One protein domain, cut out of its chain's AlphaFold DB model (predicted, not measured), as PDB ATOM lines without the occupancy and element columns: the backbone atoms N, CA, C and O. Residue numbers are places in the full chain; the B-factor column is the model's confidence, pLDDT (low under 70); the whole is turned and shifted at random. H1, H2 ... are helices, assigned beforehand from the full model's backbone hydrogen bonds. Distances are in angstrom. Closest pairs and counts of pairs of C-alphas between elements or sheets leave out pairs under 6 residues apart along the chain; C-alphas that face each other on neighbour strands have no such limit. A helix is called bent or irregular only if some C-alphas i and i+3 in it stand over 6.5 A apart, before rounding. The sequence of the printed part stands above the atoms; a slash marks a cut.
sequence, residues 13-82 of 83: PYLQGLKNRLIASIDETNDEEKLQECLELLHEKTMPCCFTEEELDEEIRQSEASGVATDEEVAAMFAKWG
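This is residues 13 to 82 of the 83 residues of an uncharacterized protein of Bacteroides sp. AM16-24 (UniProt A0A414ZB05). Four short helices are strung out one after another along an open chain, with no shared core. H1 and H2 make a loose pair at one end, H2 folding back beside H1, and a nine-residue stretch, residues 44 to 52, leads across to H3 and then H4 at the other end. The printed part has 70 residues with four named helices in the order H1, H2, H3, H4 and no named strand, and its class is all helix. The whole is extended, with a radius of gyration of the C-alphas of 20.3 A and spans of 51 by 35 by 27 A.

H1, residues 13 to 27, is the longest helix by residues and touches no other helix. H2, residues 32 to 43, is close to H1 but not clearly touching, with 1 pair of C-alphas within 8 A. The closest C-alphas of these two helices are those of Ile 26 and Leu 35, 7.2 A apart. H1 and H2 run opposite ways at a shallow tilt of 27 degrees, and their centres are 15.8 A apart. H3, residues 53 to 66, is apart from both H1 and H2. H4, residues 71 to 81, is apart from H1, H2 and H3. In H1, H2 and H3 every O i to N i+4 pair is within hydrogen-bond range, while in H4 5 of 7 are. H4 is irregular, but only just: C-alphas 77 and 80 are 6.7 A apart.

H1 has 15 residues, Pro 13 to Asp 27, and measures 20.9 A from first to last C-alpha, beginning with C-alpha 13 at (218.631, 192.442, 348.064). H2 has 12 residues, Glu 32 to His 43, and measures 17.0 A. H3 has 14 residues, Glu 53 to Ser 66, and measures 19.9 A, with C-alpha 53 at (228.297, 169.323, 314.336). H4 has 11 residues, Asp 71 to Trp 81, and measures 16.1 A, ending with C-alpha 81 at (254.888, 190.069, 317.172).

The two C-alphas farthest apart are those of Pro 13 and Glu 72, at 53.9 A, and the first and last printed C-alphas, those of Pro 13 and Gly 82, are 51.3 A apart. Among the stretches that stand free are residues 39 to 50, of which 39 to 43 belong to H2, and residues 60 to 82, of which 60 to 66 belong to H3 and 71 to 81 to H4. The links from H1 to H2 and from H3 to H4 are tight, with 4 residues each, and the link from H2 to H3 is short, with 9 residues; no link is long. The printed part has no cut from residue 13 to residue 82. The mean pLDDT of the printed part of this model is 88.3, and no printed residue is under 70.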
ATOM      1  N   PRO A  13     218.041 191.108 348.242       76.69
ATOM      2  CA  PRO A  13     218.631 192.442 348.064       76.69
ATOM      3  C   PRO A  13     219.502 192.596 346.814       76.69
ATOM      4  O   PRO A  13     219.452 193.637 346.162       76.69
ATOM      5  N   TYR A  14     220.283 191.574 346.450       83.19
ATOM      6  CA  TYR A  14     221.176 191.655 345.288       83.19
ATOM      7  C   TYR A  14     220.386 191.666 343.977       83.19
ATOM      8  O   TYR A  14     220.601 192.524 343.123       83.19
ATOM      9  N   LEU A  15     219.407 190.764 343.857       85.50
ATOM     10  CA  LEU A  15     218.507 190.726 342.707       85.50
ATOM     11  C   LEU A  15     217.716 192.031 342.579       85.50
ATOM     12  O   LEU A  15     217.569 192.555 341.477       85.50
ATOM     13  N   GLN A  16     217.237 192.580 343.696       87.19
ATOM     14  CA  GLN A  16     216.529 193.855 343.683       87.19
ATOM     15  C   GLN A  16     217.448 195.015 343.277       87.19
ATOM     16  O   GLN A  16     217.042 195.866 342.491       87.19
ATOM     17  N   GLY A  17     218.697 195.027 343.749       92.12
ATOM     18  CA  GLY A  17     219.694 196.016 343.342       92.12
ATOM     19  C   GLY A  17     220.005 195.959 341.846       92.12
ATOM     20  O   GLY A  17     220.051 196.998 341.190       92.12
ATOM     21  N   LEU A  18     220.157 194.756 341.285       91.19
ATOM     22  CA  LEU A  18     220.333 194.564 339.843       91.19
ATOM     23  C   LEU A  18     219.119 195.048 339.044       91.19
ATOM     24  O   LEU A  18     219.291 195.786 338.077       91.19
ATOM     25  N   LYS A  19     217.900 194.704 339.474       91.75
ATOM     26  CA  LYS A  19     216.662 195.184 338.840       91.75
ATOM     27  C   LYS A  19     216.585 196.707 338.825       91.75
ATOM     28  O   LYS A  19     216.317 197.287 337.782       91.75
ATOM     29  N   ASN A  20     216.867 197.352 339.955       94.69
ATOM     30  CA  ASN A  20     216.817 198.810 340.058       94.69
ATOM     31  C   ASN A  20     217.833 199.487 339.122       94.69
ATOM     32  O   ASN A  20     217.521 200.510 338.524       94.69
ATOM     33  N   ARG A  21     219.029 198.906 338.963       95.12
ATOM     34  CA  ARG A  21     220.035 199.404 338.012       95.12
ATOM     35  C   ARG A  21     219.593 199.246 336.558       95.12
ATOM     36  O   ARG A  21     219.821 200.157 335.774       95.12
ATOM     37  N   LEU A  22     218.977 198.115 336.209       94.00
ATOM     38  CA  LEU A  22     218.429 197.898 334.867       94.00
ATOM     39  C   LEU A  22     217.311 198.896 334.557       94.00
ATOM     40  O   LEU A  22     217.347 199.510 333.502       94.00
ATOM     41  N   ILE A  23     216.379 199.108 335.493       93.94
ATOM     42  CA  ILE A  23     215.297 200.097 335.349       93.94
ATOM     43  C   ILE A  23     215.876 201.490 335.091       93.94
ATOM     44  O   ILE A  23     215.522 202.109 334.100       93.94
ATOM     45  N   ALA A  24     216.826 201.942 335.918       96.31
ATOM     46  CA  ALA A  24     217.450 203.252 335.735       96.31
ATOM     47  C   ALA A  24     218.139 203.388 334.363       96.31
ATOM     48  O   ALA A  24     217.982 204.401 333.694       96.31
ATOM     49  N   SER A  25     218.856 202.351 333.914       94.81
ATOM     50  CA  SER A  25     219.504 202.356 332.596       94.81
ATOM     51  C   SER A  25     218.500 202.397 331.440       94.81
ATOM     52  O   SER A  25     218.780 203.013 330.413       94.81
ATOM     53  N   ILE A  26     217.356 201.724 331.583       95.06
ATOM     54  CA  ILE A  26     216.275 201.725 330.591       95.06
ATOM     55  C   ILE A  26     215.613 203.105 330.546       95.06
ATOM     56  O   ILE A  26     215.460 203.656 329.463       95.06
ATOM     57  N   ASP A  27     215.302 203.691 331.706       95.94
ATOM     58  CA  ASP A  27     214.674 205.013 331.815       95.94
ATOM     59  C   ASP A  27     215.551 206.136 331.220       95.94
ATOM     60  O   ASP A  27     215.035 207.136 330.724       95.94
ATOM     61  N   GLU A  28     216.879 205.982 331.254       96.56
ATOM     62  CA  GLU A  28     217.833 206.925 330.651       96.56
ATOM     63  C   GLU A  28     218.011 206.737 329.130       96.56
ATOM     64  O   GLU A  28     218.543 207.623 328.450       96.56
ATOM     65  N   THR A  29     217.582 205.602 328.570       96.25
ATOM     66  CA  THR A  29     217.773 205.271 327.153       96.25
ATOM     67  C   THR A  29     216.621 205.820 326.310       96.25
ATOM     68  O   THR A  29     215.485 205.382 326.429       96.25
ATOM     69  N   ASN A  30     216.925 206.752 325.402       96.00
ATOM     70  CA  ASN A  30     215.946 207.360 324.480       96.00
ATOM     71  C   ASN A  30     216.010 206.786 323.050       96.00
ATOM     72  O   ASN A  30     215.465 207.374 322.118       96.00
ATOM     73  N   ASP A  31     216.737 205.687 322.867       97.62
ATOM     74  CA  ASP A  31     216.961 205.023 321.583       97.62
ATOM     75  C   ASP A  31     216.051 203.790 321.495       97.62
ATOM     76  O   ASP A  31     216.238 202.819 322.230       97.62
ATOM     77  N   GLU A  32     215.028 203.866 320.642       96.06
ATOM     78  CA  GLU A  32     213.999 202.828 320.504       96.06
ATOM     79  C   GLU A  32     214.580 201.495 320.013       96.06
ATOM     80  O   GLU A  32     214.219 200.445 320.543       96.06
ATOM     81  N   GLU A  33     215.522 201.534 319.066       96.44
ATOM     82  CA  GLU A  33     216.152 200.336 318.498       96.44
ATOM     83  C   GLU A  33     216.935 199.586 319.578       96.44
ATOM     84  O   GLU A  33     216.752 198.383 319.772       96.44
ATOM     85  N   LYS A  34     217.698 200.314 320.400       94.62
ATOM     86  CA  LYS A  34     218.422 199.709 321.527       94.62
ATOM     87  C   LYS A  34     217.506 199.118 322.585       94.62
ATOM     88  O   LYS A  34     217.829 198.079 323.160       94.62
ATOM     89  N   LEU A  35     216.389 199.778 322.894       95.69
ATOM     90  CA  LEU A  35     215.423 199.240 323.853       95.69
ATOM     91  C   LEU A  35     214.787 197.945 323.337       95.69
ATOM     92  O   LEU A  35     214.607 197.008 324.117       95.69
ATOM     93  N   GLN A  36     214.504 197.876 322.034       94.88
ATOM     94  CA  GLN A  36     213.987 196.680 321.379       94.88
ATOM     95  C   GLN A  36     215.004 195.524 321.427       94.88
ATOM     96  O   GLN A  36     214.658 194.441 321.896       94.88
ATOM     97  N   GLU A  37     216.268 195.763 321.067       92.81
ATOM     98  CA  GLU A  37     217.345 194.762 321.175       92.81
ATOM     99  C   GLU A  37     217.523 194.254 322.617       92.81
ATOM    100  O   GLU A  37     217.649 193.052 322.864       92.81
ATOM    101  N   CYS A  38     217.492 195.157 323.606       91.25
ATOM    102  CA  CYS A  38     217.589 194.783 325.019       91.25
ATOM    103  C   CYS A  38     216.421 193.890 325.463       91.25
ATOM    104  O   CYS A  38     216.616 192.968 326.261       91.25
ATOM    105  N   LEU A  39     215.209 194.165 324.972       91.44
ATOM    106  CA  LEU A  39     214.019 193.376 325.276       91.44
ATOM    107  C   LEU A  39     214.111 191.967 324.679       91.44
ATOM    108  O   LEU A  39     213.779 190.995 325.359       91.44
ATOM    109  N   GLU A  40     214.583 191.856 323.439       91.75
ATOM    110  CA  GLU A  40     214.801 190.577 322.760       91.75
ATOM    111  C   GLU A  40     215.841 189.734 323.503       91.75
ATOM    112  O   GLU A  40     215.551 188.599 323.882       91.75
ATOM    113  N   LEU A  41     216.989 190.327 323.847       88.38
ATOM    114  CA  LEU A  41     218.045 189.662 324.617       88.38
ATOM    115  C   LEU A  41     217.571 189.164 325.990       88.38
ATOM    116  O   LEU A  41     217.973 188.088 326.427       88.38
ATOM    117  N   LEU A  42     216.712 189.919 326.683       88.56
ATOM    118  CA  LEU A  42     216.187 189.518 327.995       88.56
ATOM    119  C   LEU A  42     215.285 188.273 327.915       88.56
ATOM    120  O   LEU A  42     215.149 187.539 328.899       88.56
ATOM    121  N   HIS A  43     214.652 188.053 326.763       88.25
ATOM    122  CA  HIS A  43     213.734 186.943 326.513       88.25
ATOM    123  C   HIS A  43     214.317 185.842 325.628       88.25
ATOM    124  O   HIS A  43     213.628 184.843 325.389       88.25
ATOM    125  N   GLU A  44     215.567 185.990 325.200       86.88
ATOM    126  CA  GLU A  44     216.288 184.991 324.432       86.88
ATOM    127  C   GLU A  44     216.368 183.687 325.236       86.88
ATOM    128  O   GLU A  44     216.845 183.639 326.374       86.88
ATOM    129  N   LYS A  45     215.820 182.613 324.663       79.56
ATOM    130  CA  LYS A  45     215.764 181.295 325.317       79.56
ATOM    131  C   LYS A  45     216.921 180.407 324.897       79.56
ATOM    132  O   LYS A  45     217.175 179.397 325.553       79.56
ATOM    133  N   THR A  46     217.582 180.761 323.803       77.31
ATOM    134  CA  THR A  46     218.595 179.931 323.171       77.31
ATOM    135  C   THR A  46     219.959 180.523 323.474       77.31
ATOM    136  O   THR A  46     220.192 181.707 323.261       77.31
ATOM    137  N   MET A  47     220.879 179.703 323.982       72.44
ATOM    138  CA  MET A  47     222.276 180.123 324.045       72.44
ATOM    139  C   MET A  47     222.757 180.376 322.608       72.44
ATOM    140  O   MET A  47     222.608 179.480 321.770       72.44
ATOM    141  N   PRO A  48     223.301 181.565 322.297       73.56
ATOM    142  CA  PRO A  48     223.841 181.819 320.970       73.56
ATOM    143  C   PRO A  48     224.990 180.846 320.683       73.56
ATOM    144  O   PRO A  48     225.652 180.359 321.604       73.56
ATOM    145  N   CYS A  49     225.227 180.573 319.399       72.69
ATOM    146  CA  CYS A  49     226.297 179.685 318.927       72.69
ATOM    147  C   CYS A  49     226.195 178.231 319.432       72.69
ATOM    148  O   CYS A  49     227.200 177.525 319.527       72.69
ATOM    149  N   CYS A  50     224.988 177.765 319.763       80.31
ATOM    150  CA  CYS A  50     224.717 176.342 319.922       80.31
ATOM    151  C   CYS A  50     224.490 175.716 318.547       80.31
ATOM    152  O   CYS A  50     223.378 175.747 318.029       80.31
ATOM    153  N   PHE A  51     225.552 175.145 317.990       82.88
ATOM    154  CA  PHE A  51     225.517 174.411 316.733       82.88
ATOM    155  C   PHE A  51     225.488 172.905 316.993       82.88
ATOM    156  O   PHE A  51     226.143 172.396 317.910       82.88
ATOM    157  N   THR A  52     224.759 172.177 316.159       90.31
ATOM    158  CA  THR A  52     225.086 170.781 315.868       90.31
ATOM    159  C   THR A  52     226.426 170.704 315.125       90.31
ATOM    160  O   THR A  52     226.931 171.706 314.628       90.31
ATOM    161  N   GLU A  53     227.025 169.516 315.052       92.50
ATOM    162  CA  GLU A  53     228.297 169.323 314.336       92.50
ATOM    163  C   GLU A  53     228.183 169.731 312.855       92.50
ATOM    164  O   GLU A  53     229.031 170.458 312.352       92.50
ATOM    165  N   GLU A  54     227.072 169.378 312.200       94.25
ATOM    166  CA  GLU A  54     226.797 169.749 310.805       94.25
ATOM    167  C   GLU A  54     226.626 171.265 310.615       94.25
ATOM    168  O   GLU A  54     227.160 171.837 309.666       94.25
ATOM    169  N   GLU A  55     225.916 171.938 311.527       93.38
ATOM    170  CA  GLU A  55     225.754 173.398 311.472       93.38
ATOM    171  C   GLU A  55     227.082 174.126 311.708       93.38
ATOM    172  O   GLU A  55     227.339 175.149 311.077       93.38
ATOM    173  N   LEU A  56     227.938 173.592 312.585       91.75
ATOM    174  CA  LEU A  56     229.254 174.166 312.840       91.75
ATOM    175  C   LEU A  56     230.169 174.031 311.620       91.75
ATOM    176  O   LEU A  56     230.838 174.997 311.257       91.75
ATOM    177  N   ASP A  57     230.186 172.861 310.979       94.81
ATOM    178  CA  ASP A  57     230.982 172.626 309.773       94.81
ATOM    179  C   ASP A  57     230.570 173.572 308.634       94.81
ATOM    180  O   ASP A  57     231.419 174.129 307.930       94.81
ATOM    181  N   GLU A  58     229.267 173.799 308.471       93.06
ATOM    182  CA  GLU A  58     228.742 174.722 307.469       93.06
ATOM    183  C   GLU A  58     229.081 176.186 307.792       93.06
ATOM    184  O   GLU A  58     229.499 176.920 306.894       93.06
ATOM    185  N   GLU A  59     228.977 176.606 309.055       89.88
ATOM    186  CA  GLU A  59     229.356 177.958 309.489       89.88
ATOM    187  C   GLU A  59     230.857 178.218 309.268       89.88
ATOM    188  O   GLU A  59     231.239 179.274 308.758       89.88
ATOM    189  N   ILE A  60     231.724 177.238 309.563       89.12
ATOM    190  CA  ILE A  60     233.167 177.317 309.277       89.12
ATOM    191  C   ILE A  60     233.395 177.496 307.777       89.12
ATOM    192  O   ILE A  60     234.094 178.423 307.363       89.12
ATOM    193  N   ARG A  61     232.760 176.659 306.949       91.88
ATOM    194  CA  ARG A  61     232.893 176.724 305.489       91.88
ATOM    195  C   ARG A  61     232.447 178.080 304.936       91.88
ATOM    196  O   ARG A  61     233.090 178.620 304.034       91.88
ATOM    197  N   GLN A  62     231.342 178.629 305.441       90.31
ATOM    198  CA  GLN A  62     230.848 179.949 305.044       90.31
ATOM    199  C   GLN A  62     231.789 181.066 305.497       90.31
ATOM    200  O   GLN A  62     232.073 181.970 304.713       90.31
ATOM    201  N   SER A  63     232.312 180.982 306.719       86.00
ATOM    202  CA  SER A  63     233.255 181.956 307.270       86.00
ATOM    203  C   SER A  63     234.552 182.009 306.458       86.00
ATOM    204  O   SER A  63     234.952 183.085 306.010       86.00
ATOM    205  N   GLU A  64     235.144 180.853 306.148       85.75
ATOM    206  CA  GLU A  64     236.324 180.748 305.280       85.75
ATOM    207  C   GLU A  64     236.050 181.293 303.870       85.75
ATOM    208  O   GLU A  64     236.864 182.032 303.316       85.75
ATOM    209  N   ALA A  65     234.879 180.992 303.296       86.31
ATOM    210  CA  ALA A  65     234.491 181.491 301.976       86.31
ATOM    211  C   ALA A  65     234.185 182.999 301.956       86.31
ATOM    212  O   ALA A  65     234.360 183.642 300.920       86.31
ATOM    213  N   SER A  66     233.719 183.564 303.074       82.75
ATOM    214  CA  SER A  66     233.386 184.990 303.192       82.75
ATOM    215  C   SER A  66     234.619 185.893 303.132       82.75
ATOM    216  O   SER A  66     234.492 187.061 302.767       82.75
ATOM    217  N   GLY A  67     235.807 185.343 303.426       74.50
ATOM    218  CA  GLY A  67     237.087 186.016 303.224       74.50
ATOM    219  C   GLY A  67     237.223 187.300 304.040       74.50
ATOM    220  O   GLY A  67     237.409 188.372 303.472       74.50
ATOM    221  N   VAL A  68     237.131 187.199 305.372       74.69
ATOM    222  CA  VAL A  68     237.231 188.353 306.294       74.69
ATOM    223  C   VAL A  68     238.574 189.084 306.175       74.69
ATOM    224  O   VAL A  68     238.637 190.299 306.356       74.69
ATOM    225  N   ALA A  69     239.642 188.349 305.878       76.44
ATOM    226  CA  ALA A  69     240.968 188.885 305.614       76.44
ATOM    227  C   ALA A  69     241.731 187.915 304.710       76.44
ATOM    228  O   ALA A  69     241.565 186.699 304.800       76.44
ATOM    229  N   THR A  70     242.579 188.460 303.850       82.88
ATOM    230  CA  THR A  70     243.541 187.684 303.063       82.88
ATOM    231  C   THR A  70     244.684 187.178 303.944       82.88
ATOM    232  O   THR A  70     245.020 187.795 304.958       82.88
ATOM    233  N   ASP A  71     245.347 186.093 303.533       83.00
ATOM    234  CA  ASP A  71     246.532 185.562 304.231       83.00
ATOM    235  C   ASP A  71     247.629 186.627 304.412       83.00
ATOM    236  O   ASP A  71     248.343 186.645 305.414       83.00
ATOM    237  N   GLU A  72     247.739 187.554 303.459       87.06
ATOM    238  CA  GLU A  72     248.683 188.672 303.480       87.06
ATOM    239  C   GLU A  72     248.317 189.717 304.544       87.06
ATOM    240  O   GLU A  72     249.193 190.200 305.265       87.06
ATOM    241  N   GLU A  73     247.030 190.038 304.693       87.50
ATOM    242  CA  GLU A  73     246.536 190.927 305.750       87.50
ATOM    243  C   GLU A  73     246.701 190.294 307.131       87.50
ATOM    244  O   GLU A  73     247.149 190.962 308.065       87.50
ATOM    245  N   VAL A  74     246.412 188.997 307.254       82.81
ATOM    246  CA  VAL A  74     246.633 188.231 308.483       82.81
ATOM    247  C   VAL A  74     248.122 188.251 308.844       82.81
ATOM    248  O   VAL A  74     248.481 188.666 309.948       82.81
ATOM    249  N   ALA A  75     249.009 187.912 307.907       86.25
ATOM    250  CA  ALA A  75     250.455 187.951 308.125       86.25
ATOM    251  C   ALA A  75     250.948 189.355 308.524       86.25
ATOM    252  O   ALA A  75     251.724 189.500 309.470       86.25
ATOM    253  N   ALA A  76     250.449 190.410 307.875       89.31
ATOM    254  CA  ALA A  76     250.783 191.788 308.228       89.31
ATOM    255  C   ALA A  76     250.324 192.165 309.650       89.31
ATOM    256  O   ALA A  76     251.040 192.874 310.363       89.31
ATOM    257  N   MET A  77     249.162 191.674 310.101       86.00
ATOM    258  CA  MET A  77     248.675 191.895 311.467       86.00
ATOM    259  C   MET A  77     249.550 191.209 312.523       86.00
ATOM    260  O   MET A  77     249.753 191.778 313.605       86.00
ATOM    261  N   PHE A  78     250.076 190.017 312.222       87.88
ATOM    262  CA  PHE A  78     250.905 189.232 313.142       87.88
ATOM    263  C   PHE A  78     252.396 189.608 313.121       87.88
ATOM    264  O   PHE A  78     253.073 189.442 314.141       87.88
ATOM    265  N   ALA A  79     252.880 190.257 312.055       90.00
ATOM    266  CA  ALA A  79     254.276 190.679 311.902       90.00
ATOM    267  C   ALA A  79     254.809 191.537 313.068       90.00
ATOM    268  O   ALA A  79     255.987 191.457 313.423       90.00
ATOM    269  N   LYS A  80     253.950 192.328 313.727       85.81
ATOM    270  CA  LYS A  80     254.331 193.143 314.902       85.81
ATOM    271  C   LYS A  80     254.785 192.316 316.115       85.81
ATOM    272  O   LYS A  80     255.400 192.867 317.025       85.81
ATOM    273  N   TRP A  81     254.477 191.020 316.138       87.38
ATOM    274  CA  TRP A  81     254.888 190.069 317.172       87.38
ATOM    275  C   TRP A  81     255.982 189.098 316.701       87.38
ATOM    276  O   TRP A  81     256.390 188.240 317.479       87.38
ATOM    277  N   GLY A  82     256.488 189.249 315.469       79.88
ATOM    278  CA  GLY A  82     257.525 188.378 314.905       79.88
ATOM    279  C   GLY A  82     257.059 186.946 314.620       79.88
ATOM    280  O   GLY A  82     257.893 186.041 314.617       79.88
TER     281      GLY A  82